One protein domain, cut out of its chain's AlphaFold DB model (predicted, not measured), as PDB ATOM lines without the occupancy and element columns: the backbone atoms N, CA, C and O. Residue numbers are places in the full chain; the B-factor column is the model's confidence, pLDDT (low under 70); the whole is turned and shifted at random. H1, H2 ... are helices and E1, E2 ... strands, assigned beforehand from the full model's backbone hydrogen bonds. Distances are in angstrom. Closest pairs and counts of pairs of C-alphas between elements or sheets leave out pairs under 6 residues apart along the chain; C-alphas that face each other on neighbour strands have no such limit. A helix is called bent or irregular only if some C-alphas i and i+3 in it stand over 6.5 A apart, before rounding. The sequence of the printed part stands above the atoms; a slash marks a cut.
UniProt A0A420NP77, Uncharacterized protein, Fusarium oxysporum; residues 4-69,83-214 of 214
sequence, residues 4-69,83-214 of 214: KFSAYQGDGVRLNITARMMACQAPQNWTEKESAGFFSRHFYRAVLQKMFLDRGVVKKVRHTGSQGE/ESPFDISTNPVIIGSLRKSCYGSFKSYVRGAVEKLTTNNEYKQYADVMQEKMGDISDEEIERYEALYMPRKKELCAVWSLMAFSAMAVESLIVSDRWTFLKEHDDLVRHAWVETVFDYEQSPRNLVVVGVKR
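Overview. This is residues 4 to 69 and 83 to 214 of the 214 residues of an uncharacterized protein of Fusarium oxysporum (UniProt A0A420NP77). A long helix arm, H6b, joins a head of crossed helices, H2, H4, H5 and H6a with short H3, to the hairpin E3-E4, which folds back beside its last part. H1 crosses H6b partway along, and the tiny strand pair E1-E2 sits near the last residues of H2. The printed part has 198 residues with six named helices and four named strands, in the order H1 H2 E1 E2 H3 H4 H5 H6 E3 E4; both two-stranded sheets are antiparallel. The class is mostly helix; the whole is loose, with a radius of gyration of the C-alphas of 22.0 A, and spans 69 by 45 by 36 A.

Arrangement. Start at the hairpin of E3, residues 189 to 196, and E4, residues 207 to 213, antiparallel at 163 degrees, where N 190 and O 212, 2.8 A apart, are within hydrogen-bond range. H6, residues 139 to 184, was assigned as one helix by its hydrogen bonds but is bent: C-alphas 148 and 151 are 7.2 A apart, and its arms H6a, residues 139 to 148, and H6b, residues 151 to 184, stand only just about perpendicular at 71 degrees. H6b is itself irregular, with C-alphas 151 and 154 7.0 A apart. Its closest C-alphas to E4 are those of Trp 179 and Val 209, 6.1 A. H1, residues 17 to 22, touches residues 163 to 170 of H6b alone, about perpendicular at 80 degrees, closest at C-alphas Met 22 and Ala 167, 5.2 A. Residues 39 to 43 alone of H2, residues 32 to 54, touch H6b, closest at C-alphas Phe 39 and Cys 157, 5.9 A. Residues 106 to 110 alone of H4, residues 106 to 118, touch H2, closest at C-alphas Tyr 44 and Phe 106, 5.7 A, and H6a, at Lys 107 and Ile 142, 6.3 A. H5, residues 121 to 134, irregular with C-alphas 122 and 125 9.1 A apart, touches H4 at a steep tilt of 50 degrees, opposite ways, closest at C-alphas Thr 118 and Ala 127, 4.2 A. H3, residues 100 to 103, touches H4 only at the corner. E1, residues 60 to 62, and E2, residues 88 to 90, are antiparallel neighbours, with N 61 and O 89 2.8 A apart. Every O i to N i+4 pair is within hydrogen-bond range in H1, H2, H4 and H6a; H5 has 7 of 10, H6b 27 of 30, and H3 is too short.

Along the chain. Find C-alpha 17, where H1 begins, at (166.577, 158.864, 148.064). H2 runs 32.5 A. H6b runs 51.6 A from C-alpha 151 at (183.758, 151.817, 171.062). E3 runs 20.2 A, and E4 19.3 A to C-alpha 213 at (158.901, 185.164, 131.946).

Size, cuts and confidence. The farthest C-alphas, Glu 140 and Arg 214, are 70.0 A apart. Residues 70 to 82 are not printed, leaving 21.1 A between C-alphas 69 and 83. Of the links printed whole, none is long. Confidence is under 70 at residues 64 to 69, 83 and 122 to 125.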
ATOM      1  N   LYS A   4     171.352 169.390 130.235       93.81
ATOM      2  CA  LYS A   4     172.765 169.256 130.601       93.81
ATOM      3  C   LYS A   4     173.003 168.250 131.730       93.81
ATOM      4  O   LYS A   4     173.918 167.440 131.629       93.81
ATOM      5  N   PHE A   5     172.193 168.277 132.790       93.88
ATOM      6  CA  PHE A   5     172.330 167.319 133.892       93.88
ATOM      7  C   PHE A   5     171.729 165.960 133.551       93.88
ATOM      8  O   PHE A   5     172.266 164.937 133.969       93.88
ATOM      9  N   SER A   6     170.632 165.931 132.791       94.25
ATOM     10  CA  SER A   6     169.941 164.684 132.443       94.25
ATOM     11  C   SER A   6     170.741 163.802 131.483       94.25
ATOM     12  O   SER A   6     170.578 162.588 131.543       94.25
ATOM     13  N   ALA A   7     171.590 164.400 130.643       94.38
ATOM     14  CA  ALA A   7     172.404 163.711 129.638       94.38
ATOM     15  C   ALA A   7     173.915 163.720 129.947       94.38
ATOM     16  O   ALA A   7     174.719 163.292 129.117       94.38
ATOM     17  N   TYR A   8     174.326 164.225 131.117       93.25
ATOM     18  CA  TYR A   8     175.738 164.292 131.501       93.25
ATOM     19  C   TYR A   8     176.402 162.910 131.412       93.25
ATOM     20  O   TYR A   8     175.969 161.979 132.085       93.25
ATOM     21  N   GLN A   9     177.436 162.790 130.572       93.69
ATOM     22  CA  GLN A   9     178.163 161.539 130.306       93.69
ATOM     23  C   GLN A   9     177.265 160.343 129.910       93.69
ATOM     24  O   GLN A   9     177.619 159.199 130.161       93.69
ATOM     25  N   GLY A  10     176.111 160.588 129.276       91.50
ATOM     26  CA  GLY A  10     175.198 159.543 128.791       91.50
ATOM     27  C   GLY A  10     174.163 159.071 129.818       91.50
ATOM     28  O   GLY A  10     173.002 158.898 129.459       91.50
ATOM     29  N   ASP A  11     174.534 158.968 131.096       88.38
ATOM     30  CA  ASP A  11     173.648 158.447 132.156       88.38
ATOM     31  C   ASP A  11     172.901 159.550 132.936       88.38
ATOM     32  O   ASP A  11     171.827 159.344 133.532       88.38
ATOM     33  N   GLY A  12     173.463 160.758 132.905       91.94
ATOM     34  CA  GLY A  12     173.004 161.904 133.668       91.94
ATOM     35  C   GLY A  12     173.386 161.842 135.144       91.94
ATOM     36  O   GLY A  12     173.754 160.812 135.705       91.94
ATOM     37  N   VAL A  13     173.258 162.979 135.816       91.00
ATOM     38  CA  VAL A  13     173.509 163.087 137.253       91.00
ATOM     39  C   VAL A  13     172.273 162.614 138.023       91.00
ATOM     40  O   VAL A  13     171.183 163.173 137.874       91.00
ATOM     41  N   ARG A  14     172.421 161.581 138.863       87.31
ATOM     42  CA  ARG A  14     171.321 160.986 139.646       87.31
ATOM     43  C   ARG A  14     171.591 161.076 141.143       87.31
ATOM     44  O   ARG A  14     172.691 160.805 141.609       87.31
ATOM     45  N   LEU A  15     170.549 161.403 141.905       87.25
ATOM     46  CA  LEU A  15     170.572 161.418 143.368       87.25
ATOM     47  C   LEU A  15     169.606 160.357 143.896       87.25
ATOM     48  O   LEU A  15     168.405 160.408 143.616       87.25
ATOM     49  N   ASN A  16     170.119 159.407 144.678       84.44
ATOM     50  CA  ASN A  16     169.275 158.419 145.349       84.44
ATOM     51  C   ASN A  16     168.416 159.078 146.452       84.44
ATOM     52  O   ASN A  16     168.553 160.264 146.766       84.44
ATOM     53  N   ILE A  17     167.472 158.325 147.027       82.00
ATOM     54  CA  ILE A  17     166.577 158.864 148.064       82.00
ATOM     55  C   ILE A  17     167.348 159.388 149.281       82.00
ATOM     56  O   ILE A  17     167.011 160.459 149.779       82.00
ATOM     57  N   THR A  18     168.422 158.708 149.685       81.88
ATOM     58  CA  THR A  18     169.284 159.137 150.788       81.88
ATOM     59  C   THR A  18     169.914 160.488 150.488       81.88
ATOM     60  O   THR A  18     169.731 161.406 151.271       81.88
ATOM     61  N   ALA A  19     170.561 160.668 149.336       84.00
ATOM     62  CA  ALA A  19     171.167 161.940 148.949       84.00
ATOM     63  C   ALA A  19     170.134 163.080 148.926       84.00
ATOM     64  O   ALA A  19     170.398 164.166 149.438       84.00
ATOM     65  N   ARG A  20     168.919 162.820 148.423       85.19
ATOM     66  CA  ARG A  20     167.822 163.804 148.432       85.19
ATOM     67  C   ARG A  20     167.348 164.159 149.842       85.19
ATOM     68  O   ARG A  20     167.101 165.329 150.107       85.19
ATOM     69  N   MET A  21     167.246 163.185 150.748       81.50
ATOM     70  CA  MET A  21     166.941 163.446 152.162       81.50
ATOM     71  C   MET A  21     168.086 164.188 152.858       81.50
ATOM     72  O   MET A  21     167.843 165.084 153.664       81.50
ATOM     73  N   MET A  22     169.329 163.836 152.528       77.81
ATOM     74  CA  MET A  22     170.525 164.462 153.075       77.81
ATOM     75  C   MET A  22     170.636 165.922 152.668       77.81
ATOM     76  O   MET A  22     171.042 166.719 153.499       77.81
ATOM     77  N   ALA A  23     170.191 166.294 151.463       82.75
ATOM     78  CA  ALA A  23     170.149 167.689 151.034       82.75
ATOM     79  C   ALA A  23     169.420 168.591 152.041       82.75
ATOM     80  O   ALA A  23     169.715 169.772 152.090       82.75
ATOM     81  N   CYS A  24     168.493 168.065 152.848       81.75
ATOM     82  CA  CYS A  24     167.741 168.832 153.840       81.75
ATOM     83  C   CYS A  24     168.464 169.021 155.187       81.75
ATOM     84  O   CYS A  24     167.889 169.640 156.081       81.75
ATOM     85  N   GLN A  25     169.668 168.470 155.380       87.06
ATOM     86  CA  GLN A  25     170.412 168.653 156.628       87.06
ATOM     87  C   GLN A  25     171.004 170.060 156.721       87.06
ATOM     88  O   GLN A  25     171.509 170.597 155.741       87.06
ATOM     89  N   ALA A  26     170.993 170.618 157.933       87.19
ATOM     90  CA  ALA A  26     171.562 171.925 158.247       87.19
ATOM     91  C   ALA A  26     172.549 171.808 159.421       87.19
ATOM     92  O   ALA A  26     172.162 172.047 160.567       87.19
ATOM     93  N   PRO A  27     173.816 171.426 159.164       84.31
ATOM     94  CA  PRO A  27     174.790 171.161 160.223       84.31
ATOM     95  C   PRO A  27     175.042 172.339 161.174       84.31
ATOM     96  O   PRO A  27     175.340 172.113 162.339       84.31
ATOM     97  N   GLN A  28     174.899 173.593 160.726       83.56
ATOM     98  CA  GLN A  28     175.103 174.764 161.599       83.56
ATOM     99  C   GLN A  28     174.038 174.883 162.702       83.56
ATOM    100  O   GLN A  28     174.303 175.474 163.742       83.56
ATOM    101  N   ASN A  29     172.864 174.271 162.512       86.56
ATOM    102  CA  ASN A  29     171.786 174.271 163.503       86.56
ATOM    103  C   ASN A  29     171.913 173.106 164.495       86.56
ATOM    104  O   ASN A  29     171.040 172.914 165.338       86.56
ATOM    105  N   TRP A  30     172.954 172.277 164.380       87.75
ATOM    106  CA  TRP A  30     173.124 171.116 165.241       87.75
ATOM    107  C   TRP A  30     173.644 171.537 166.612       87.75
ATOM    108  O   TRP A  30     174.797 171.932 166.768       87.75
ATOM    109  N   THR A  31     172.807 171.385 167.636       91.75
ATOM    110  CA  THR A  31     173.251 171.518 169.025       91.75
ATOM    111  C   THR A  31     173.884 170.221 169.524       91.75
ATOM    112  O   THR A  31     173.585 169.129 169.028       91.75
ATOM    113  N   GLU A  32     174.730 170.305 170.554       92.00
ATOM    114  CA  GLU A  32     175.340 169.124 171.181       92.00
ATOM    115  C   GLU A  32     174.274 168.120 171.650       92.00
ATOM    116  O   GLU A  32     174.354 166.925 171.359       92.00
ATOM    117  N   LYS A  33     173.227 168.615 172.318       92.56
ATOM    118  CA  LYS A  33     172.141 167.791 172.862       92.56
ATOM    119  C   LYS A  33     171.358 167.072 171.765       92.56
ATOM    120  O   LYS A  33     171.087 165.873 171.882       92.56
ATOM    121  N   GLU A  34     170.977 167.784 170.707       90.00
ATOM    122  CA  GLU A  34     170.224 167.195 169.596       90.00
ATOM    123  C   GLU A  34     171.077 166.194 168.822       90.00
ATOM    124  O   GLU A  34     170.605 165.091 168.531       90.00
ATOM    125  N   SER A  35     172.346 166.532 168.586       91.94
ATOM    126  CA  SER A  35     173.325 165.662 167.933       91.94
ATOM    127  C   SER A  35     173.551 164.382 168.731       91.94
ATOM    128  O   SER A  35     173.455 163.287 168.183       91.94
ATOM    129  N   ALA A  36     173.753 164.475 170.049       92.69
ATOM    130  CA  ALA A  36     173.925 163.310 170.916       92.69
ATOM    131  C   ALA A  36     172.711 162.366 170.860       92.69
ATOM    132  O   ALA A  36     172.865 161.141 170.759       92.69
ATOM    133  N   GLY A  37     171.497 162.925 170.866       92.56
ATOM    134  CA  GLY A  37     170.261 162.159 170.712       92.56
ATOM    135  C   GLY A  37     170.098 161.564 169.309       92.56
ATOM    136  O   GLY A  37     169.624 160.436 169.167       92.56
ATOM    137  N   PHE A  38     170.473 162.294 168.259       91.62
ATOM    138  CA  PHE A  38     170.475 161.810 166.876       91.62
ATOM    139  C   PHE A  38     171.455 160.643 166.699       91.62
ATOM    140  O   PHE A  38     171.054 159.571 166.244       91.62
ATOM    141  N   PHE A  39     172.707 160.797 167.131       94.75
ATOM    142  CA  PHE A  39     173.728 159.760 167.015       94.75
ATOM    143  C   PHE A  39     173.403 158.521 167.839       94.75
ATOM    144  O   PHE A  39     173.608 157.409 167.364       94.75
ATOM    145  N   SER A  40     172.852 158.678 169.046       95.38
ATOM    146  CA  SER A  40     172.451 157.525 169.864       95.38
ATOM    147  C   SER A  40     171.345 156.712 169.187       95.38
ATOM    148  O   SER A  40     171.429 155.490 169.148       95.38
ATOM    149  N   ARG A  41     170.373 157.372 168.543       94.56
ATOM    150  CA  ARG A  41     169.328 156.696 167.756       94.56
ATOM    151  C   ARG A  41     169.892 155.928 166.560       94.56
ATOM    152  O   ARG A  41     169.488 154.792 166.326       94.56
ATOM    153  N   HIS A  42     170.831 156.523 165.827       94.31
ATOM    154  CA  HIS A  42     171.477 155.864 164.688       94.31
ATOM    155  C   HIS A  42     172.386 154.716 165.125       94.31
ATOM    156  O   HIS A  42     172.389 153.668 164.485       94.31
ATOM    157  N   PHE A  43     173.089 154.877 166.246       97.38
ATOM    158  CA  PHE A  43     173.857 153.811 166.874       97.38
ATOM    159  C   PHE A  43     172.955 152.634 167.257       97.38
ATOM    160  O   PHE A  43     173.200 151.518 166.808       97.38
ATOM    161  N   TYR A  44     171.855 152.880 167.975       97.62
ATOM    162  CA  TYR A  44     170.897 151.828 168.320       97.62
ATOM    163  C   TYR A  44     170.329 151.139 167.078       97.62
ATOM    164  O   TYR A  44     170.262 149.912 167.032       97.62
ATOM    165  N   ARG A  45     169.981 151.898 166.030       95.69
ATOM    166  CA  ARG A  45     169.484 151.317 164.775       95.69
ATOM    167  C   ARG A  45     170.529 150.429 164.095       95.69
ATOM    168  O   ARG A  45     170.155 149.367 163.597       95.69
ATOM    169  N   ALA A  46     171.793 150.849 164.075       95.38
ATOM    170  CA  ALA A  46     172.888 150.108 163.456       95.38
ATOM    171  C   ALA A  46     173.205 148.811 164.215       95.38
ATOM    172  O   ALA A  46     173.279 147.749 163.598       95.38
ATOM    173  N   VAL A  47     173.318 148.874 165.546       97.62
ATOM    174  CA  VAL A  47     173.572 147.686 166.376       97.62
ATOM    175  C   VAL A  47     172.390 146.716 166.309       97.62
ATOM    176  O   VAL A  47     172.600 145.515 166.158       97.62
ATOM    177  N   LEU A  48     171.147 147.214 166.307       97.44
ATOM    178  CA  LEU A  48     169.962 146.377 166.096       97.44
ATOM    179  C   LEU A  48     169.985 145.684 164.724       97.44
ATOM    180  O   LEU A  48     169.678 144.502 164.631       97.44
ATOM    181  N   GLN A  49     170.367 146.389 163.654       95.56
ATOM    182  CA  GLN A  49     170.464 145.784 162.321       95.56
ATOM    183  C   GLN A  49     171.541 144.689 162.271       95.56
ATOM    184  O   GLN A  49     171.343 143.661 161.626       95.56
ATOM    185  N   LYS A  50     172.663 144.879 162.975       95.75
ATOM    186  CA  LYS A  50     173.706 143.857 163.113       95.75
ATOM    187  C   LYS A  50     173.206 142.637 163.894       95.75
ATOM    188  O   LYS A  50     173.384 141.518 163.434       95.75
ATOM    189  N   MET A  51     172.501 142.855 164.998       96.88
ATOM    190  CA  MET A  51     171.854 141.795 165.776       96.88
ATOM    191  C   MET A  51     170.834 141.007 164.937       96.88
ATOM    192  O   MET A  51     170.828 139.781 164.966       96.88
ATOM    193  N   PHE A  52     170.026 141.693 164.121       96.00
ATOM    194  CA  PHE A  52     169.125 141.051 163.159       96.00
ATOM    195  C   PHE A  52     169.867 140.209 162.124       96.00
ATOM    196  O   PHE A  52     169.383 139.143 161.753       96.00
ATOM    197  N   LEU A  53     171.023 140.665 161.645       95.38
ATOM    198  CA  LEU A  53     171.829 139.890 160.707       95.38
ATOM    199  C   LEU A  53     172.366 138.616 161.371       95.38
ATOM    200  O   LEU A  53     172.256 137.537 160.798       95.38
ATOM    201  N   ASP A  54     172.894 138.736 162.587       96.19
ATOM    202  CA  ASP A  54     173.513 137.621 163.310       96.19
ATOM    203  C   ASP A  54     172.496 136.570 163.758       96.19
ATOM    204  O   ASP A  54     172.781 135.376 163.709       96.19
ATOM    205  N   ARG A  55     171.280 136.996 164.117       95.25
ATOM    206  CA  ARG A  55     170.169 136.090 164.458       95.25
ATOM    207  C   ARG A  55     169.364 135.630 163.235       95.25
ATOM    208  O   ARG A  55     168.378 134.913 163.379       95.25
ATOM    209  N   GLY A  56     169.775 136.014 162.024       93.00
ATOM    210  CA  GLY A  56     169.173 135.553 160.770       93.00
ATOM    211  C   GLY A  56     167.807 136.159 160.433       93.00
ATOM    212  O   GLY A  56     167.103 135.630 159.577       93.00
ATOM    213  N   VAL A  57     167.429 137.270 161.071       92.75
ATOM    214  CA  VAL A  57     166.237 138.067 160.726       92.75
ATOM    215  C   VAL A  57     166.410 138.741 159.362       92.75
ATOM    216  O   VAL A  57     165.462 138.846 158.587       92.75
ATOM    217  N   VAL A  58     167.626 139.202 159.051       93.12
ATOM    218  CA  VAL A  58     167.973 139.780 157.744       93.12
ATOM    219  C   VAL A  58     169.115 139.009 157.098       93.12
ATOM    220  O   VAL A  58     169.909 138.363 157.775       93.12
ATOM    221  N   LYS A  59     169.214 139.104 155.772       91.31
ATOM    222  CA  LYS A  59     170.279 138.486 154.974       91.31
ATOM    223  C   LYS A  59     171.162 139.562 154.350       91.31
ATOM    224  O   LYS A  59     170.703 140.691 154.147       91.31
ATOM    225  N   LYS A  60     172.408 139.201 154.036       90.81
ATOM    226  CA  LYS A  60     173.298 140.037 153.221       90.81
ATOM    227  C   LYS A  60     172.773 140.103 151.784       90.81
ATOM    228  O   LYS A  60     172.317 139.097 151.252       90.81
ATOM    229  N   VAL A  61     172.864 141.278 151.177       88.56
ATOM    230  CA  VAL A  61     172.537 141.551 149.773       88.56
ATOM    231  C   VAL A  61     173.811 142.012 149.089       88.56
ATOM    232  O   VAL A  61     174.523 142.844 149.645       88.56
ATOM    233  N   ARG A  62     174.095 141.478 147.901       85.75
ATOM    234  CA  ARG A  62     175.245 141.879 147.086       85.75
ATOM    235  C   ARG A  62     174.802 142.851 145.997       85.75
ATOM    236  O   ARG A  62     173.772 142.644 145.359       85.75
ATOM    237  N   HIS A  63     175.589 143.897 145.797       78.62
ATOM    238  CA  HIS A  63     175.422 144.898 144.752       78.62
ATOM    239  C   HIS A  63     176.444 144.627 143.643       78.62
ATOM    240  O   HIS A  63     177.361 145.409 143.430       78.62
ATOM    241  N   THR A  64     176.343 143.491 142.952       67.75
ATOM    242  CA  THR A  64     177.179 143.251 141.767       67.75
ATOM    243  C   THR A  64     176.722 144.181 140.637       67.75
ATOM    244  O   THR A  64     175.533 144.295 140.348       67.75
ATOM    245  N   GLY A  65     177.665 144.916 140.041       57.19
ATOM    246  CA  GLY A  65     177.419 146.038 139.126       57.19
ATOM    247  C   GLY A  65     176.878 145.676 137.740       57.19
ATOM    248  O   GLY A  65     177.455 146.085 136.738       57.19
ATOM    249  N   SER A  66     175.786 144.925 137.620       43.09
ATOM    250  CA  SER A  66     175.169 144.651 136.317       43.09
ATOM    251  C   SER A  66     173.648 144.606 136.404       43.09
ATOM    252  O   SER A  66     173.066 143.920 137.236       43.09
ATOM    253  N   GLN A  67     173.022 145.385 135.522       47.12
ATOM    254  CA  GLN A  67     171.602 145.333 135.199       47.12
ATOM    255  C   GLN A  67     171.181 143.875 134.960       47.12
ATOM    256  O   GLN A  67     171.732 143.217 134.082       47.12
ATOM    257  N   GLY A  68     170.215 143.376 135.728       38.16
ATOM    258  CA  GLY A  68     169.687 142.026 135.544       38.16
ATOM    259  C   GLY A  68     169.111 141.466 136.832       38.16
ATOM    260  O   GLY A  68     169.844 140.957 137.662       38.16
ATOM    261  N   GLU A  69     167.801 141.649 136.980       39.66
ATOM    262  CA  GLU A  69     166.844 140.824 137.726       39.66
ATOM    263  C   GLU A  69     167.289 140.155 139.037       39.66
ATOM    264  O   GLU A  69     168.127 139.264 139.112       39.66
ATOM    265  N   GLU A  83     186.133 141.498 148.467       66.19
ATOM    266  CA  GLU A  83     184.828 142.113 148.769       66.19
ATOM    267  C   GLU A  83     184.968 143.479 149.478       66.19
ATOM    268  O   GLU A  83     185.405 143.578 150.628       66.19
ATOM    269  N   SER A  84     184.529 144.555 148.812       78.62
ATOM    270  CA  SER A  84     184.456 145.886 149.415       78.62
ATOM    271  C   SER A  84     183.196 146.032 150.282       78.62
ATOM    272  O   SER A  84     182.115 145.597 149.877       78.62
ATOM    273  N   PRO A  85     183.250 146.736 151.432       73.75
ATOM    274  CA  PRO A  85     182.056 147.081 152.209       73.75
ATOM    275  C   PRO A  85     180.989 147.862 151.425       73.75
ATOM    276  O   PRO A  85     179.844 147.928 151.863       73.75
ATOM    277  N   PHE A  86     181.354 148.468 150.290       76.81
ATOM    278  CA  PHE A  86     180.428 149.182 149.408       76.81
ATOM    279  C   PHE A  86     179.603 148.256 148.501       76.81
ATOM    280  O   PHE A  86     178.554 148.674 148.013       76.81
ATOM    281  N   ASP A  87     180.015 146.997 148.339       82.50
ATOM    282  CA  ASP A  87     179.350 146.026 147.463       82.50
ATOM    283  C   ASP A  87     178.302 145.186 148.209       82.50
ATOM    284  O   ASP A  87     177.652 144.318 147.623       82.50
ATOM    285  N   ILE A  88     178.127 145.413 149.516       83.62
ATOM    286  CA  ILE A  88     177.308 144.569 150.387       83.62
ATOM    287  C   ILE A  88     176.399 145.426 151.268       83.62
ATOM    288  O   ILE A  88     176.835 146.367 151.927       83.62
ATOM    289  N   SER A  89     175.129 145.047 151.358       86.31
ATOM    290  CA  SER A  89     174.179 145.588 152.331       86.31
ATOM    291  C   SER A  89     173.368 144.473 153.000       86.31
ATOM    292  O   SER A  89     173.720 143.296 152.925       86.31
ATOM    293  N   THR A  90     172.300 144.826 153.716       90.31
ATOM    294  CA  THR A  90     171.336 143.862 154.268       90.31
ATOM    295  C   THR A  90     169.936 144.220 153.804       90.31
ATOM    296  O   THR A  90     169.664 145.392 153.538       90.31
ATOM    297  N   ASN A  91     169.034 143.237 153.761       87.31
ATOM    298  CA  ASN A  91     167.622 143.518 153.501       87.31
ATOM    299  C   ASN A  91     167.092 144.553 154.518       87.31
ATOM    300  O   ASN A  91     167.265 144.365 155.731       87.31
ATOM    301  N   PRO A  92     166.467 145.652 154.058       83.94
ATOM    302  CA  PRO A  92     166.030 146.717 154.946       83.94
ATOM    303  C   PRO A  92     164.853 146.258 155.813       83.94
ATOM    304  O   PRO A  92     163.910 145.641 155.327       83.94
ATOM    305  N   VAL A  93     164.883 146.621 157.099       87.56
ATOM    306  CA  VAL A  93     163.751 146.436 158.026       87.56
ATOM    307  C   VAL A  93     163.142 147.799 158.334       87.56
ATOM    308  O   VAL A  93     163.815 148.692 158.860       87.56
ATOM    309  N   ILE A  94     161.864 147.982 158.014       87.50
ATOM    310  CA  ILE A  94     161.154 149.241 158.258       87.50
ATOM    311  C   ILE A  94     160.532 149.191 159.657       87.50
ATOM    312  O   ILE A  94     159.503 148.566 159.875       87.50
ATOM    313  N   ILE A  95     161.169 149.868 160.616       88.62
ATOM    314  CA  ILE A  95     160.681 149.961 162.006       88.62
ATOM    315  C   ILE A  95     159.769 151.184 162.183       88.62
ATOM    316  O   ILE A  95     158.806 151.158 162.948       88.62
ATOM    317  N   GLY A  96     160.060 152.280 161.475       87.12
ATOM    318  CA  GLY A  96     159.427 153.584 161.692       87.12
ATOM    319  C   GLY A  96     159.732 154.174 163.076       87.12
ATOM    320  O   GLY A  96     160.697 153.792 163.740       87.12
ATOM    321  N   SER A  97     158.900 155.116 163.520       90.44
ATOM    322  CA  SER A  97     159.041 155.753 164.838       90.44
ATOM    323  C   SER A  97     158.629 154.820 165.979       90.44
ATOM    324  O   SER A  97     157.652 154.075 165.860       90.44
ATOM    325  N   LEU A  98     159.348 154.896 167.098       94.19
ATOM    326  CA  LEU A  98     159.018 154.228 168.357       94.19
ATOM    327  C   LEU A  98     158.536 155.250 169.396       94.19
ATOM    328  O   LEU A  98     158.640 156.464 169.201       94.19
ATOM    329  N   ARG A  99     158.011 154.759 170.521       94.62
ATOM    330  CA  ARG A  99     157.648 155.610 171.663       94.62
ATOM    331  C   ARG A  99     158.904 156.288 172.223       94.62
ATOM    332  O   ARG A  99     159.990 155.716 172.186       94.62
ATOM    333  N   LYS A 100     158.761 157.495 172.786       93.88
ATOM    334  CA  LYS A 100     159.901 158.281 173.305       93.88
ATOM    335  C   LYS A 100     160.750 157.506 174.326       93.88
ATOM    336  O   LYS A 100     161.972 157.602 174.285       93.88
ATOM    337  N   SER A 101     160.116 156.707 175.184       95.62
ATOM    338  CA  SER A 101     160.785 155.873 176.191       95.62
ATOM    339  C   SER A 101     161.718 154.814 175.595       95.62
ATOM    340  O   SER A 101     162.722 154.473 176.216       95.62
ATOM    341  N   CYS A 102     161.450 154.338 174.374       97.06
ATOM    342  CA  CYS A 102     162.302 153.364 173.694       97.06
ATOM    343  C   CYS A 102     163.695 153.927 173.387       97.06
ATOM    344  O   CYS A 102     164.627 153.165 173.200       97.06
ATOM    345  N   TYR A 103     163.872 155.248 173.345       95.00
ATOM    346  CA  TYR A 103     165.159 155.861 173.009       95.00
ATOM    347  C   TYR A 103     166.050 156.150 174.228       95.00
ATOM    348  O   TYR A 103     167.108 156.751 174.059       95.00
ATOM    349  N   GLY A 104     165.636 155.756 175.440       95.19
ATOM    350  CA  GLY A 104     166.394 156.012 176.672       95.19
ATOM    351  C   GLY A 104     167.608 155.101 176.884       95.19
ATOM    352  O   GLY A 104     168.550 155.497 177.562       95.19
ATOM    353  N   SER A 105     167.602 153.897 176.311       97.38
ATOM    354  CA  SER A 105     168.717 152.943 176.358       97.38
ATOM    355  C   SER A 105     168.655 152.007 175.152       97.38
ATOM    356  O   SER A 105     167.590 151.860 174.542       97.38
ATOM    357  N   PHE A 106     169.764 151.340 174.818       97.94
ATOM    358  CA  PHE A 106     169.755 150.362 173.729       97.94
ATOM    359  C   PHE A 106     168.773 149.224 174.015       97.94
ATOM    360  O   PHE A 106     167.992 148.850 173.144       97.94
ATOM    361  N   LYS A 107     168.724 148.753 175.264       98.12
ATOM    362  CA  LYS A 107     167.758 147.747 175.700       98.12
ATOM    363  C   LYS A 107     166.308 148.147 175.434       98.12
ATOM    364  O   LYS A 107     165.576 147.401 174.782       98.12
ATOM    365  N   SER A 108     165.896 149.331 175.887       97.94
ATOM    366  CA  SER A 108     164.536 149.832 175.652       97.94
ATOM    367  C   SER A 108     164.231 149.983 174.160       97.94
ATOM    368  O   SER A 108     163.091 149.774 173.737       97.94
ATOM    369  N   TYR A 109     165.248 150.311 173.356       98.12
ATOM    370  CA  TYR A 109     165.118 150.434 171.909       98.12
ATOM    371  C   TYR A 109     164.883 149.077 171.245       98.12
ATOM    372  O   TYR A 109     163.940 148.946 170.468       98.12
ATOM    373  N   VAL A 110     165.692 148.066 171.581       97.81
ATOM    374  CA  VAL A 110     165.552 146.698 171.058       97.81
ATOM    375  C   VAL A 110     164.188 146.127 171.432       97.81
ATOM    376  O   VAL A 110     163.464 145.677 170.550       97.81
ATOM    377  N   ARG A 111     163.796 146.209 172.710       96.94
ATOM    378  CA  ARG A 111     162.504 145.685 173.182       96.94
ATOM    379  C   ARG A 111     161.331 146.351 172.463       96.94
ATOM    380  O   ARG A 111     160.483 145.649 171.925       96.94
ATOM    381  N   GLY A 112     161.332 147.682 172.368       95.94
ATOM    382  CA  GLY A 112     160.278 148.413 171.662       95.94
ATOM    383  C   GLY A 112     160.253 148.152 170.153       95.94
ATOM    384  O   GLY A 112     159.182 148.136 169.549       95.94
ATOM    385  N   ALA A 113     161.413 147.937 169.527       95.38
ATOM    386  CA  ALA A 113     161.494 147.573 168.117       95.38
ATOM    387  C   ALA A 113     160.958 146.159 167.864       95.38
ATOM    388  O   ALA A 113     160.149 145.985 166.957       95.38
ATOM    389  N   VAL A 114     161.375 145.173 168.662       94.50
ATOM    390  CA  VAL A 114     160.917 143.781 168.544       94.50
ATOM    391  C   VAL A 114     159.414 143.700 168.798       94.50
ATOM    392  O   VAL A 114     158.711 143.187 167.939       94.50
ATOM    393  N   GLU A 115     158.909 144.292 169.886       93.69
ATOM    394  CA  GLU A 115     157.469 144.354 170.188       93.69
ATOM    395  C   GLU A 115     156.672 144.927 169.011       93.69
ATOM    396  O   GLU A 115     155.660 144.365 168.591       93.69
ATOM    397  N   LYS A 116     157.139 146.036 168.428       92.50
ATOM    398  CA  LYS A 116     156.465 146.651 167.283       92.50
ATOM    399  C   LYS A 116     156.476 145.750 166.048       92.50
ATOM    400  O   LYS A 116     155.495 145.721 165.313       92.50
ATOM    401  N   LEU A 117     157.583 145.060 165.787       90.94
ATOM    402  CA  LEU A 117     157.739 144.219 164.601       90.94
ATOM    403  C   LEU A 117     156.994 142.883 164.729       90.94
ATOM    404  O   LEU A 117     156.534 142.370 163.715       90.94
ATOM    405  N   THR A 118     156.819 142.351 165.941       90.38
ATOM    406  CA  THR A 118     156.042 141.123 166.188       90.38
ATOM    407  C   THR A 118     154.536 141.372 166.251       90.38
ATOM    408  O   THR A 118     153.753 140.476 165.955       90.38
ATOM    409  N   THR A 119     154.103 142.590 166.589       86.38
ATOM    410  CA  THR A 119     152.673 142.955 166.657       86.38
ATOM    411  C   THR A 119     152.134 143.601 165.378       86.38
ATOM    412  O   THR A 119     150.940 143.902 165.292       86.38
ATOM    413  N   ASN A 120     152.980 143.825 164.366       78.38
ATOM    414  CA  ASN A 120     152.552 144.461 163.124       78.38
ATOM    415  C   ASN A 120     151.771 143.488 162.220       78.38
ATOM    416  O   ASN A 120     152.343 142.628 161.549       78.38
ATOM    417  N   ASN A 121     150.455 143.687 162.149       70.38
ATOM    418  CA  ASN A 121     149.544 142.868 161.348       70.38
ATOM    419  C   ASN A 121     149.686 143.055 159.829       70.38
ATOM    420  O   ASN A 121     149.211 142.199 159.082       70.38
ATOM    421  N   GLU A 122     150.320 144.137 159.359       69.31
ATOM    422  CA  GLU A 122     150.499 144.388 157.920       69.31
ATOM    423  C   GLU A 122     151.487 143.406 157.273       69.31
ATOM    424  O   GLU A 122     151.388 143.129 156.080       69.31
ATOM    425  N   TYR A 123     152.405 142.828 158.056       65.31
ATOM    426  CA  TYR A 123     153.481 141.969 157.555       65.31
ATOM    427  C   TYR A 123     153.635 140.700 158.405       65.31
ATOM    428  O   TYR A 123     154.693 140.450 158.979       65.31
ATOM    429  N   LYS A 124     152.585 139.866 158.470       67.75
ATOM    430  CA  LYS A 124     152.558 138.637 159.296       67.75
ATOM    431  C   LYS A 124     153.779 137.726 159.119       67.75
ATOM    432  O   LYS A 124     154.336 137.262 160.103       67.75
ATOM    433  N   GLN A 125     154.253 137.537 157.885       67.44
ATOM    434  CA  GLN A 125     155.437 136.707 157.611       67.44
ATOM    435  C   GLN A 125     156.712 137.238 158.289       67.44
ATOM    436  O   GLN A 125     157.562 136.457 158.703       67.44
ATOM    437  N   TYR A 126     156.844 138.560 158.432       76.75
ATOM    438  CA  TYR A 126     157.964 139.164 159.156       76.75
ATOM    439  C   TYR A 126     157.790 139.063 160.672       76.75
ATOM    440  O   TYR A 126     158.789 138.933 161.378       76.75
ATOM    441  N   ALA A 127     156.552 139.102 161.166       85.12
ATOM    442  CA  ALA A 127     156.254 138.963 162.585       85.12
ATOM    443  C   ALA A 127     156.629 137.568 163.111       85.12
ATOM    444  O   ALA A 127     157.277 137.481 164.152       85.12
ATOM    445  N   ASP A 128     156.314 136.503 162.365       87.88
ATOM    446  CA  ASP A 128     156.643 135.125 162.755       87.88
ATOM    447  C   ASP A 128     158.161 134.900 162.807       87.88
ATOM    448  O   ASP A 128     158.681 134.410 163.807       87.88
ATOM    449  N   VAL A 129     158.897 135.343 161.779       89.88
ATOM    450  CA  VAL A 129     160.371 135.262 161.754       89.88
ATOM    451  C   VAL A 129     160.987 136.100 162.876       89.88
ATOM    452  O   VAL A 129     161.936 135.665 163.527       89.88
ATOM    453  N   MET A 130     160.455 137.299 163.132       91.81
ATOM    454  CA  MET A 130     160.918 138.143 164.234       91.81
ATOM    455  C   MET A 130     160.689 137.454 165.581       91.81
ATOM    456  O   MET A 130     161.589 137.444 166.415       91.81
ATOM    457  N   GLN A 131     159.522 136.845 165.789       91.50
ATOM    458  CA  GLN A 131     159.207 136.129 167.019       91.50
ATOM    459  C   GLN A 131     160.097 134.893 167.193       91.50
ATOM    460  O   GLN A 131     160.624 134.676 168.280       91.50
ATOM    461  N   GLU A 132     160.307 134.119 166.127       93.62
ATOM    462  CA  GLU A 132     161.169 132.933 166.133       93.62
ATOM    463  C   GLU A 132     162.626 133.292 166.454       93.62
ATOM    464  O   GLU A 132     163.268 132.621 167.256       93.62
ATOM    465  N   LYS A 133     163.163 134.346 165.828       94.69
ATOM    466  CA  LYS A 133     164.586 134.692 165.942       94.69
ATOM    467  C   LYS A 133     164.909 135.626 167.100       94.69
ATOM    468  O   LYS A 133     166.050 135.627 167.549       94.69
ATOM    469  N   MET A 134     163.966 136.451 167.549       95.44
ATOM    470  CA  MET A 134     164.204 137.491 168.559       95.44
ATOM    471  C   MET A 134     163.365 137.324 169.827       95.44
ATOM    472  O   MET A 134     163.598 138.060 170.783       95.44
ATOM    473  N   GLY A 135     162.393 136.408 169.867       90.75
ATOM    474  CA  GLY A 135     161.488 136.262 171.012       90.75
ATOM    475  C   GLY A 135     162.183 135.837 172.309       90.75
ATOM    476  O   GLY A 135     161.741 136.213 173.392       90.75
ATOM    477  N   ASP A 136     163.292 135.110 172.199       93.31
ATOM    478  CA  ASP A 136     164.103 134.581 173.298       93.31
ATOM    479  C   ASP A 136     165.329 135.449 173.634       93.31
ATOM    480  O   ASP A 136     166.143 135.063 174.472       93.31
ATOM    481  N   ILE A 137     165.493 136.618 172.997       95.88
ATOM    482  CA  ILE A 137     166.676 137.446 173.234       95.88
ATOM    483  C   ILE A 137     166.731 137.918 174.695       95.88
ATOM    484  O   ILE A 137     165.798 138.558 175.201       95.88
ATOM    485  N   SER A 138     167.837 137.610 175.373       97.62
ATOM    486  CA  SER A 138     168.058 137.980 176.771       97.62
ATOM    487  C   SER A 138     168.591 139.409 176.903       97.62
ATOM    488  O   SER A 138     169.126 139.988 175.953       97.62
ATOM    489  N   ASP A 139     168.438 139.999 178.089       97.81
ATOM    490  CA  ASP A 139     168.975 141.334 178.367       97.81
ATOM    491  C   ASP A 139     170.512 141.334 178.317       97.81
ATOM    492  O   ASP A 139     171.108 142.250 177.754       97.81
ATOM    493  N   GLU A 140     171.149 140.264 178.796       98.12
ATOM    494  CA  GLU A 140     172.605 140.089 178.795       98.12
ATOM    495  C   GLU A 140     173.163 140.015 177.368       98.12
ATOM    496  O   GLU A 140     174.246 140.527 177.078       98.12
ATOM    497  N   GLU A 141     172.428 139.390 176.441       98.12
ATOM    498  CA  GLU A 141     172.798 139.390 175.029       98.12
ATOM    499  C   GLU A 141     172.707 140.788 174.419       98.12
ATOM    500  O   GLU A 141     173.637 141.209 173.725       98.12
ATOM    501  N   ILE A 142     171.640 141.532 174.707       98.31
ATOM    502  CA  ILE A 142     171.487 142.912 174.232       98.31
ATOM    503  C   ILE A 142     172.635 143.792 174.747       98.31
ATOM    504  O   ILE A 142     173.249 144.527 173.968       98.31
ATOM    505  N   GLU A 143     172.958 143.687 176.034       98.12
ATOM    506  CA  GLU A 143     174.043 144.432 176.678       98.12
ATOM    507  C   GLU A 143     175.414 144.060 176.096       98.12
ATOM    508  O   GLU A 143     176.240 144.938 175.843       98.12
ATOM    509  N   ARG A 144     175.639 142.778 175.773       98.44
ATOM    510  CA  ARG A 144     176.857 142.324 175.086       98.44
ATOM    511  C   ARG A 144     177.020 142.983 173.714       98.44
ATOM    512  O   ARG A 144     178.125 143.412 173.385       98.44
ATOM    513  N   TYR A 145     175.952 143.079 172.917       98.44
ATOM    514  CA  TYR A 145     176.000 143.779 171.626       98.44
ATOM    515  C   TYR A 145     176.301 145.270 171.796       98.44
ATOM    516  O   TYR A 145     177.122 145.815 171.055       98.44
ATOM    517  N   GLU A 146     175.672 145.932 172.772       98.12
ATOM    518  CA  GLU A 146     175.959 147.338 173.064       98.12
ATOM    519  C   GLU A 146     177.431 147.532 173.430       98.12
ATOM    520  O   GLU A 146     178.108 148.341 172.799       98.12
ATOM    521  N   ALA A 147     177.951 146.744 174.374       98.31
ATOM    522  CA  ALA A 147     179.338 146.825 174.820       98.31
ATOM    523  C   ALA A 147     180.338 146.556 173.684       98.31
ATOM    524  O   ALA A 147     181.326 147.279 173.550       98.31
ATOM    525  N   LEU A 148     180.061 145.563 172.832       98.31
ATOM    526  CA  LEU A 148     180.920 145.196 171.705       98.31
ATOM    527  C   LEU A 148     181.055 146.331 170.679       98.31
ATOM    528  O   LEU A 148     182.141 146.562 170.147       98.31
ATOM    529  N   TYR A 149     179.964 147.047 170.391       98.00
ATOM    530  CA  TYR A 149     179.945 148.075 169.346       98.00
ATOM    531  C   TYR A 149     180.092 149.505 169.861       98.00
ATOM    532  O   TYR A 149     180.419 150.396 169.075       98.00
ATOM    533  N   MET A 150     179.904 149.748 171.158       97.44
ATOM    534  CA  MET A 150     179.997 151.080 171.754       97.44
ATOM    535  C   MET A 150     181.323 151.804 171.442       97.44
ATOM    536  O   MET A 150     181.263 152.976 171.053       97.44
ATOM    537  N   PRO A 151     182.509 151.160 171.465       97.69
ATOM    538  CA  PRO A 151     183.758 151.817 171.062       97.69
ATOM    539  C   PRO A 151     183.712 152.438 169.653       97.69
ATOM    540  O   PRO A 151     184.313 153.486 169.418       97.69
ATOM    541  N   ARG A 152     182.923 151.855 168.739       96.19
ATOM    542  CA  ARG A 152     182.768 152.304 167.344       96.19
ATOM    543  C   ARG A 152     181.706 153.385 167.154       96.19
ATOM    544  O   ARG A 152     181.555 153.913 166.052       96.19
ATOM    545  N   LYS A 153     180.975 153.778 168.204       96.25
ATOM    546  CA  LYS A 153     179.964 154.848 168.114       96.25
ATOM    547  C   LYS A 153     180.561 156.146 167.565       96.25
ATOM    548  O   LYS A 153     179.896 156.835 166.801       96.25
ATOM    549  N   LYS A 154     181.816 156.459 167.909       95.50
ATOM    550  CA  LYS A 154     182.521 157.650 167.404       95.50
ATOM    551  C   LYS A 154     182.706 157.623 165.885       95.50
ATOM    552  O   LYS A 154     182.493 158.647 165.245       95.50
ATOM    553  N   GLU A 155     183.041 156.465 165.314       95.38
ATOM    554  CA  GLU A 155     183.147 156.282 163.860       95.38
ATOM    555  C   GLU A 155     181.794 156.540 163.190       95.38
ATOM    556  O   GLU A 155     181.710 157.282 162.215       95.38
ATOM    557  N   LEU A 156     180.715 155.996 163.766       93.62
ATOM    558  CA  LEU A 156     179.356 156.226 163.282       93.62
ATOM    559  C   LEU A 156     178.994 157.717 163.328       93.62
ATOM    560  O   LEU A 156     178.493 158.243 162.336       93.62
ATOM    561  N   CYS A 157     179.277 158.411 164.434       93.75
ATOM    562  CA  CYS A 157     179.058 159.856 164.528       93.75
ATOM    563  C   CYS A 157     179.813 160.608 163.425       93.75
ATOM    564  O   CYS A 157     179.227 161.463 162.769       93.75
ATOM    565  N   ALA A 158     181.083 160.264 163.182       93.88
ATOM    566  CA  ALA A 158     181.891 160.900 162.147       93.88
ATOM    567  C   ALA A 158     181.294 160.701 160.744       93.88
ATOM    568  O   ALA A 158     181.154 161.671 160.002       93.88
ATOM    569  N   VAL A 159     180.872 159.480 160.399       90.81
ATOM    570  CA  VAL A 159     180.240 159.186 159.100       90.81
ATOM    571  C   VAL A 159     178.930 159.956 158.931       90.81
ATOM    572  O   VAL A 159     178.709 160.562 157.883       90.81
ATOM    573  N   TRP A 160     178.072 159.990 159.954       89.31
ATOM    574  CA  TRP A 160     176.820 160.751 159.889       89.31
ATOM    575  C   TRP A 160     177.050 162.259 159.780       89.31
ATOM    576  O   TRP A 160     176.341 162.919 159.021       89.31
ATOM    577  N   SER A 161     178.054 162.799 160.473       90.50
ATOM    578  CA  SER A 161     178.451 164.201 160.326       90.50
ATOM    579  C   SER A 161     178.966 164.491 158.917       90.50
ATOM    580  O   SER A 161     178.518 165.451 158.301       90.50
ATOM    581  N   LEU A 162     179.848 163.650 158.363       89.69
ATOM    582  CA  LEU A 162     180.347 163.796 156.987       89.69
ATOM    583  C   LEU A 162     179.208 163.760 155.965       89.69
ATOM    584  O   LEU A 162     179.159 164.596 155.061       89.69
ATOM    585  N   MET A 163     178.253 162.843 156.138       86.81
ATOM    586  CA  MET A 163     177.046 162.830 155.317       86.81
ATOM    587  C   MET A 163     176.276 164.150 155.454       86.81
ATOM    588  O   MET A 163     175.886 164.723 154.438       86.81
ATOM    589  N   ALA A 164     176.081 164.674 156.667       87.50
ATOM    590  CA  ALA A 164     175.392 165.948 156.870       87.50
ATOM    591  C   ALA A 164     176.134 167.133 156.226       87.50
ATOM    592  O   ALA A 164     175.492 167.991 155.632       87.50
ATOM    593  N   PHE A 165     177.469 167.153 156.245       87.50
ATOM    594  CA  PHE A 165     178.260 168.158 155.522       87.50
ATOM    595  C   PHE A 165     178.110 168.050 153.999       87.50
ATOM    596  O   PHE A 165     178.055 169.069 153.312       87.50
ATOM    597  N   SER A 166     177.967 166.834 153.460       88.06
ATOM    598  CA  SER A 166     177.735 166.635 152.022       88.06
ATOM    599  C   SER A 166     176.387 167.189 151.530       88.06
ATOM    600  O   SER A 166     176.209 167.384 150.328       88.06
ATOM    601  N   ALA A 167     175.458 167.509 152.441       85.94
ATOM    602  CA  ALA A 167     174.155 168.092 152.121       85.94
ATOM    603  C   ALA A 167     174.259 169.350 151.253       85.94
ATOM    604  O   ALA A 167     173.505 169.486 150.290       85.94
ATOM    605  N   MET A 168     175.228 170.223 151.545       86.31
ATOM    606  CA  MET A 168     175.440 171.476 150.811       86.31
ATOM    607  C   MET A 168     175.850 171.231 149.356       86.31
ATOM    608  O   MET A 168     175.430 171.961 148.458       86.31
ATOM    609  N   ALA A 169     176.635 170.180 149.097       89.88
ATOM    610  CA  ALA A 169     177.001 169.799 147.736       89.88
ATOM    611  C   ALA A 169     175.772 169.304 146.961       89.88
ATOM    612  O   ALA A 169     175.569 169.690 145.810       89.88
ATOM    613  N   VAL A 170     174.915 168.504 147.605       90.38
ATOM    614  CA  VAL A 170     173.669 168.024 146.991       90.38
ATOM    615  C   VAL A 170     172.683 169.172 146.747       90.38
ATOM    616  O   VAL A 170     172.081 169.238 145.678       90.38
ATOM    617  N   GLU A 171     172.531 170.099 147.695       89.69
ATOM    618  CA  GLU A 171     171.712 171.304 147.522       89.69
ATOM    619  C   GLU A 171     172.212 172.153 146.351       89.69
ATOM    620  O   GLU A 171     171.433 172.484 145.457       89.69
ATOM    621  N   SER A 172     173.518 172.430 146.308       90.56
ATOM    622  CA  SER A 172     174.144 173.203 145.229       90.56
ATOM    623  C   SER A 172     173.907 172.558 143.862       90.56
ATOM    624  O   SER A 172     173.620 173.251 142.883       90.56
ATOM    625  N   LEU A 173     173.973 171.226 143.791       92.75
ATOM    626  CA  LEU A 173     173.703 170.459 142.577       92.75
ATOM    627  C   LEU A 173     172.246 170.610 142.113       92.75
ATOM    628  O   LEU A 173     172.000 170.838 140.928       92.75
ATOM    629  N   ILE A 174     171.286 170.529 143.040       92.19
ATOM    630  CA  ILE A 174     169.855 170.711 142.754       92.19
ATOM    631  C   ILE A 174     169.588 172.133 142.251       92.19
ATOM    632  O   ILE A 174     168.920 172.313 141.232       92.19
ATOM    633  N   VAL A 175     170.124 173.143 142.938       94.06
ATOM    634  CA  VAL A 175     169.979 174.557 142.564       94.06
ATOM    635  C   VAL A 175     170.583 174.823 141.183       94.06
ATOM    636  O   VAL A 175     169.928 175.429 140.335       94.06
ATOM    637  N   SER A 176     171.786 174.304 140.921       95.31
ATOM    638  CA  SER A 176     172.464 174.439 139.625       95.31
ATOM    639  C   SER A 176     171.663 173.810 138.488       95.31
ATOM    640  O   SER A 176     171.523 174.420 137.430       95.31
ATOM    641  N   ASP A 177     171.098 172.620 138.700       95.69
ATOM    642  CA  ASP A 177     170.234 171.968 137.713       95.69
ATOM    643  C   ASP A 177     168.977 172.800 137.421       95.69
ATOM    644  O   ASP A 177     168.617 173.003 136.261       95.69
ATOM    645  N   ARG A 178     168.309 173.313 138.462       96.25
ATOM    646  CA  ARG A 178     167.093 174.126 138.303       96.25
ATOM    647  C   ARG A 178     167.360 175.446 137.596       96.25
ATOM    648  O   ARG A 178     166.588 175.830 136.722       96.25
ATOM    649  N   TRP A 179     168.453 176.114 137.936       97.38
ATOM    650  CA  TRP A 179     168.858 177.339 137.259       97.38
ATOM    651  C   TRP A 179     169.256 177.074 135.800       97.38
ATOM    652  O   TRP A 179     168.825 177.803 134.907       97.38
ATOM    653  N   THR A 180     169.999 175.992 135.540       97.31
ATOM    654  CA  THR A 180     170.378 175.585 134.174       97.31
ATOM    655  C   THR A 180     169.138 175.297 133.332       97.31
ATOM    656  O   THR A 180     169.052 175.763 132.203       97.31
ATOM    657  N   PHE A 181     168.135 174.620 133.899       97.25
ATOM    658  CA  PHE A 181     166.870 174.358 133.215       97.25
ATOM    659  C   PHE A 181     166.190 175.653 132.745       97.25
ATOM    660  O   PHE A 181     165.734 175.720 131.610       97.25
ATOM    661  N   LEU A 182     166.157 176.703 133.574       97.56
ATOM    662  CA  LEU A 182     165.589 177.994 133.164       97.56
ATOM    663  C   LEU A 182     166.408 178.671 132.060       97.56
ATOM    664  O   LEU A 182     165.836 179.317 131.190       97.56
ATOM    665  N   LYS A 183     167.738 178.525 132.087       96.44
ATOM    666  CA  LYS A 183     168.634 179.068 131.053       96.44
ATOM    667  C   LYS A 183     168.511 178.355 129.708       96.44
ATOM    668  O   LYS A 183     168.769 178.982 128.691       96.44
ATOM    669  N   GLU A 184     168.129 177.083 129.708       97.25
ATOM    670  CA  GLU A 184     167.883 176.303 128.488       97.25
ATOM    671  C   GLU A 184     166.565 176.684 127.783       97.25
ATOM    672  O   GLU A 184     166.403 176.348 126.617       97.25
ATOM    673  N   HIS A 185     165.647 177.382 128.463       96.12
ATOM    674  CA  HIS A 185     164.365 177.848 127.912       96.12
ATOM    675  C   HIS A 185     164.396 179.368 127.692       96.12
ATOM    676  O   HIS A 185     163.573 180.116 128.231       96.12
ATOM    677  N   ASP A 186     165.404 179.848 126.962       94.19
ATOM    678  CA  ASP A 186     165.622 181.275 126.704       94.19
ATOM    679  C   ASP A 186     164.553 181.907 125.796       94.19
ATOM    680  O   ASP A 186     164.413 183.134 125.767       94.19
ATOM    681  N   ASP A 187     163.758 181.084 125.117       96.25
ATOM    682  CA  ASP A 187     162.554 181.425 124.368       96.25
ATOM    683  C   ASP A 187     161.380 181.829 125.280       96.25
ATOM    684  O   ASP A 187     160.580 182.690 124.913       96.25
ATOM    685  N   LEU A 188     161.306 181.275 126.495       96.56
ATOM    686  CA  LEU A 188     160.252 181.549 127.483       96.56
ATOM    687  C   LEU A 188     160.725 182.439 128.642       96.56
ATOM    688  O   LEU A 188     159.921 183.163 129.241       96.56
ATOM    689  N   VAL A 189     162.015 182.390 128.976       97.56
ATOM    690  CA  VAL A 189     162.605 183.036 130.154       97.56
ATOM    691  C   VAL A 189     163.536 184.170 129.729       97.56
ATOM    692  O   VAL A 189     164.538 183.970 129.049       97.56
ATOM    693  N   ARG A 190     163.229 185.394 130.170       96.50
ATOM    694  CA  ARG A 190     164.028 186.596 129.895       96.50
ATOM    695  C   ARG A 190     165.271 186.675 130.780       96.50
ATOM    696  O   ARG A 190     166.366 186.967 130.306       96.50
ATOM    697  N   HIS A 191     165.089 186.455 132.080       96.94
ATOM    698  CA  HIS A 191     166.142 186.551 133.092       96.94
ATOM    699  C   HIS A 191     166.024 185.386 134.073       96.94
ATOM    700  O   HIS A 191     164.916 184.986 134.418       96.94
ATOM    701  N   ALA A 192     167.161 184.857 134.527       97.50
ATOM    702  CA  ALA A 192     167.195 183.802 135.533       97.50
ATOM    703  C   ALA A 192     168.436 183.913 136.421       97.50
ATOM    704  O   ALA A 192     169.550 184.071 135.903       97.50
ATOM    705  N   TRP A 193     168.235 183.805 137.734       97.38
ATOM    706  CA  TRP A 193     169.272 183.883 138.770       97.38
ATOM    707  C   TRP A 193     168.889 183.042 139.993       97.38
ATOM    708  O   TRP A 193     167.810 182.448 140.045       97.38
ATOM    709  N   VAL A 194     169.807 182.967 140.950       97.12
ATOM    710  CA  VAL A 194     169.600 182.354 142.262       97.12
ATOM    711  C   VAL A 194     169.872 183.423 143.307       97.12
ATOM    712  O   VAL A 194     170.854 184.154 143.181       97.12
ATOM    713  N   GLU A 195     169.019 183.522 144.317       95.12
ATOM    714  CA  GLU A 195     169.190 184.472 145.417       95.12
ATOM    715  C   GLU A 195     168.878 183.828 146.768       95.12
ATOM    716  O   GLU A 195     168.082 182.891 146.865       95.12
ATOM    717  N   THR A 196     169.531 184.331 147.814       93.38
ATOM    718  CA  THR A 196     169.241 183.996 149.209       93.38
ATOM    719  C   THR A 196     168.108 184.888 149.710       93.38
ATOM    720  O   THR A 196     168.274 186.103 149.791       93.38
ATOM    721  N   VAL A 197     166.968 184.296 150.057       92.88
ATOM    722  CA  VAL A 197     165.767 185.007 150.533       92.88
ATOM    723  C   VAL A 197     165.836 185.314 152.031       92.88
ATOM    724  O   VAL A 197     165.254 186.288 152.498       92.88
ATOM    725  N   PHE A 198     166.559 184.488 152.785       89.62
ATOM    726  CA  PHE A 198     166.724 184.607 154.232       89.62
ATOM    727  C   PHE A 198     168.191 184.460 154.616       89.62
ATOM    728  O   PHE A 198     168.961 183.812 153.900       89.62
ATOM    729  N   ASP A 199     168.566 184.983 155.781       86.50
ATOM    730  CA  ASP A 199     169.834 184.606 156.398       86.50
ATOM    731  C   ASP A 199     169.832 183.110 156.700       86.50
ATOM    732  O   ASP A 199     168.808 182.531 157.074       86.50
ATOM    733  N   TYR A 200     170.999 182.484 156.568       83.12
ATOM    734  CA  TYR A 200     171.141 181.048 156.791       83.12
ATOM    735  C   TYR A 200     170.726 180.639 158.219       83.12
ATOM    736  O   TYR A 200     170.126 179.584 158.411       83.12
ATOM    737  N   GLU A 201     170.974 181.500 159.213       83.19
ATOM    738  CA  GLU A 201     170.553 181.281 160.606       83.19
ATOM    739  C   GLU A 201     169.025 181.246 160.769       83.19
ATOM    740  O   GLU A 201     168.506 180.499 161.595       83.19
ATOM    741  N   GLN A 202     168.292 182.030 159.970       86.56
ATOM    742  CA  GLN A 202     166.827 182.056 159.997       86.56
ATOM    743  C   GLN A 202     166.246 180.852 159.256       86.56
ATOM    744  O   GLN A 202     165.318 180.196 159.731       86.56
ATOM    745  N   SER A 203     166.799 180.561 158.079       87.00
ATOM    746  CA  SER A 203     166.467 179.375 157.306       87.00
ATOM    747  C   SER A 203     167.715 178.878 156.581       87.00
ATOM    748  O   SER A 203     168.152 179.517 155.626       87.00
ATOM    749  N   PRO A 204     168.247 177.695 156.926       82.75
ATOM    750  CA  PRO A 204     169.355 177.100 156.178       82.75
ATOM    751  C   PRO A 204     168.939 176.691 154.756       82.75
ATOM    752  O   PRO A 204     169.775 176.338 153.934       82.75
ATOM    753  N   ARG A 205     167.632 176.726 154.458       84.88
ATOM    754  CA  ARG A 205     167.040 176.488 153.139       84.88
ATOM    755  C   ARG A 205     166.516 177.814 152.611       84.88
ATOM    756  O   ARG A 205     165.315 178.079 152.634       84.88
ATOM    757  N   ASN A 206     167.443 178.675 152.219       89.38
ATOM    758  CA  ASN A 206     167.171 180.066 151.869       89.38
ATOM    759  C   ASN A 206     167.301 180.376 150.377       89.38
ATOM    760  O   ASN A 206     167.066 181.517 149.994       89.38
ATOM    761  N   LEU A 207     167.673 179.415 149.534       91.94
ATOM    762  CA  LEU A 207     167.865 179.665 148.109       91.94
ATOM    763  C   LEU A 207     166.540 179.601 147.345       91.94
ATOM    764  O   LEU A 207     165.798 178.623 147.446       91.94
ATOM    765  N   VAL A 208     166.287 180.611 146.514       94.62
ATOM    766  CA  VAL A 208     165.237 180.585 145.493       94.62
ATOM    767  C   VAL A 208     165.865 180.657 144.106       94.62
ATOM    768  O   VAL A 208     166.846 181.365 143.875       94.62
ATOM    769  N   VAL A 209     165.299 179.894 143.176       96.75
ATOM    770  CA  VAL A 209     165.671 179.931 141.761       96.75
ATOM    771  C   VAL A 209     164.608 180.739 141.031       96.75
ATOM    772  O   VAL A 209     163.449 180.326 140.978       96.75
ATOM    773  N   VAL A 210     164.997 181.885 140.478       97.31
ATOM    774  CA  VAL A 210     164.071 182.835 139.857       97.31
ATOM    775  C   VAL A 210     164.164 182.744 138.342       97.31
ATOM    776  O   VAL A 210     165.257 182.729 137.777       97.31
ATOM    777  N   GLY A 211     163.005 182.715 137.683       97.31
ATOM    778  CA  GLY A 211     162.861 182.860 136.239       97.31
ATOM    779  C   GLY A 211     161.816 183.923 135.926       97.31
ATOM    780  O   GLY A 211     160.654 183.778 136.296       97.31
ATOM    781  N   VAL A 212     162.218 184.990 135.242       97.56
ATOM    782  CA  VAL A 212     161.309 186.040 134.768       97.56
ATOM    783  C   VAL A 212     160.838 185.661 133.377       97.56
ATOM    784  O   VAL A 212     161.648 185.556 132.453       97.56
ATOM    785  N   LYS A 213     159.530 185.455 133.234       96.56
ATOM    786  CA  LYS A 213     158.901 185.164 131.946       96.56
ATOM    787  C   LYS A 213     159.097 186.338 130.978       96.56
ATOM    788  O   LYS A 213     159.124 187.492 131.410       96.56
ATOM    789  N   ARG A 214     159.270 186.032 129.692       92.19
ATOM    790  CA  ARG A 214     159.198 187.038 128.626       92.19
ATOM    791  C   ARG A 214     157.809 187.655 128.504       92.19
ATOM    792  O   ARG A 214     156.812 186.936 128.750       92.19
TER     793      ARG A 214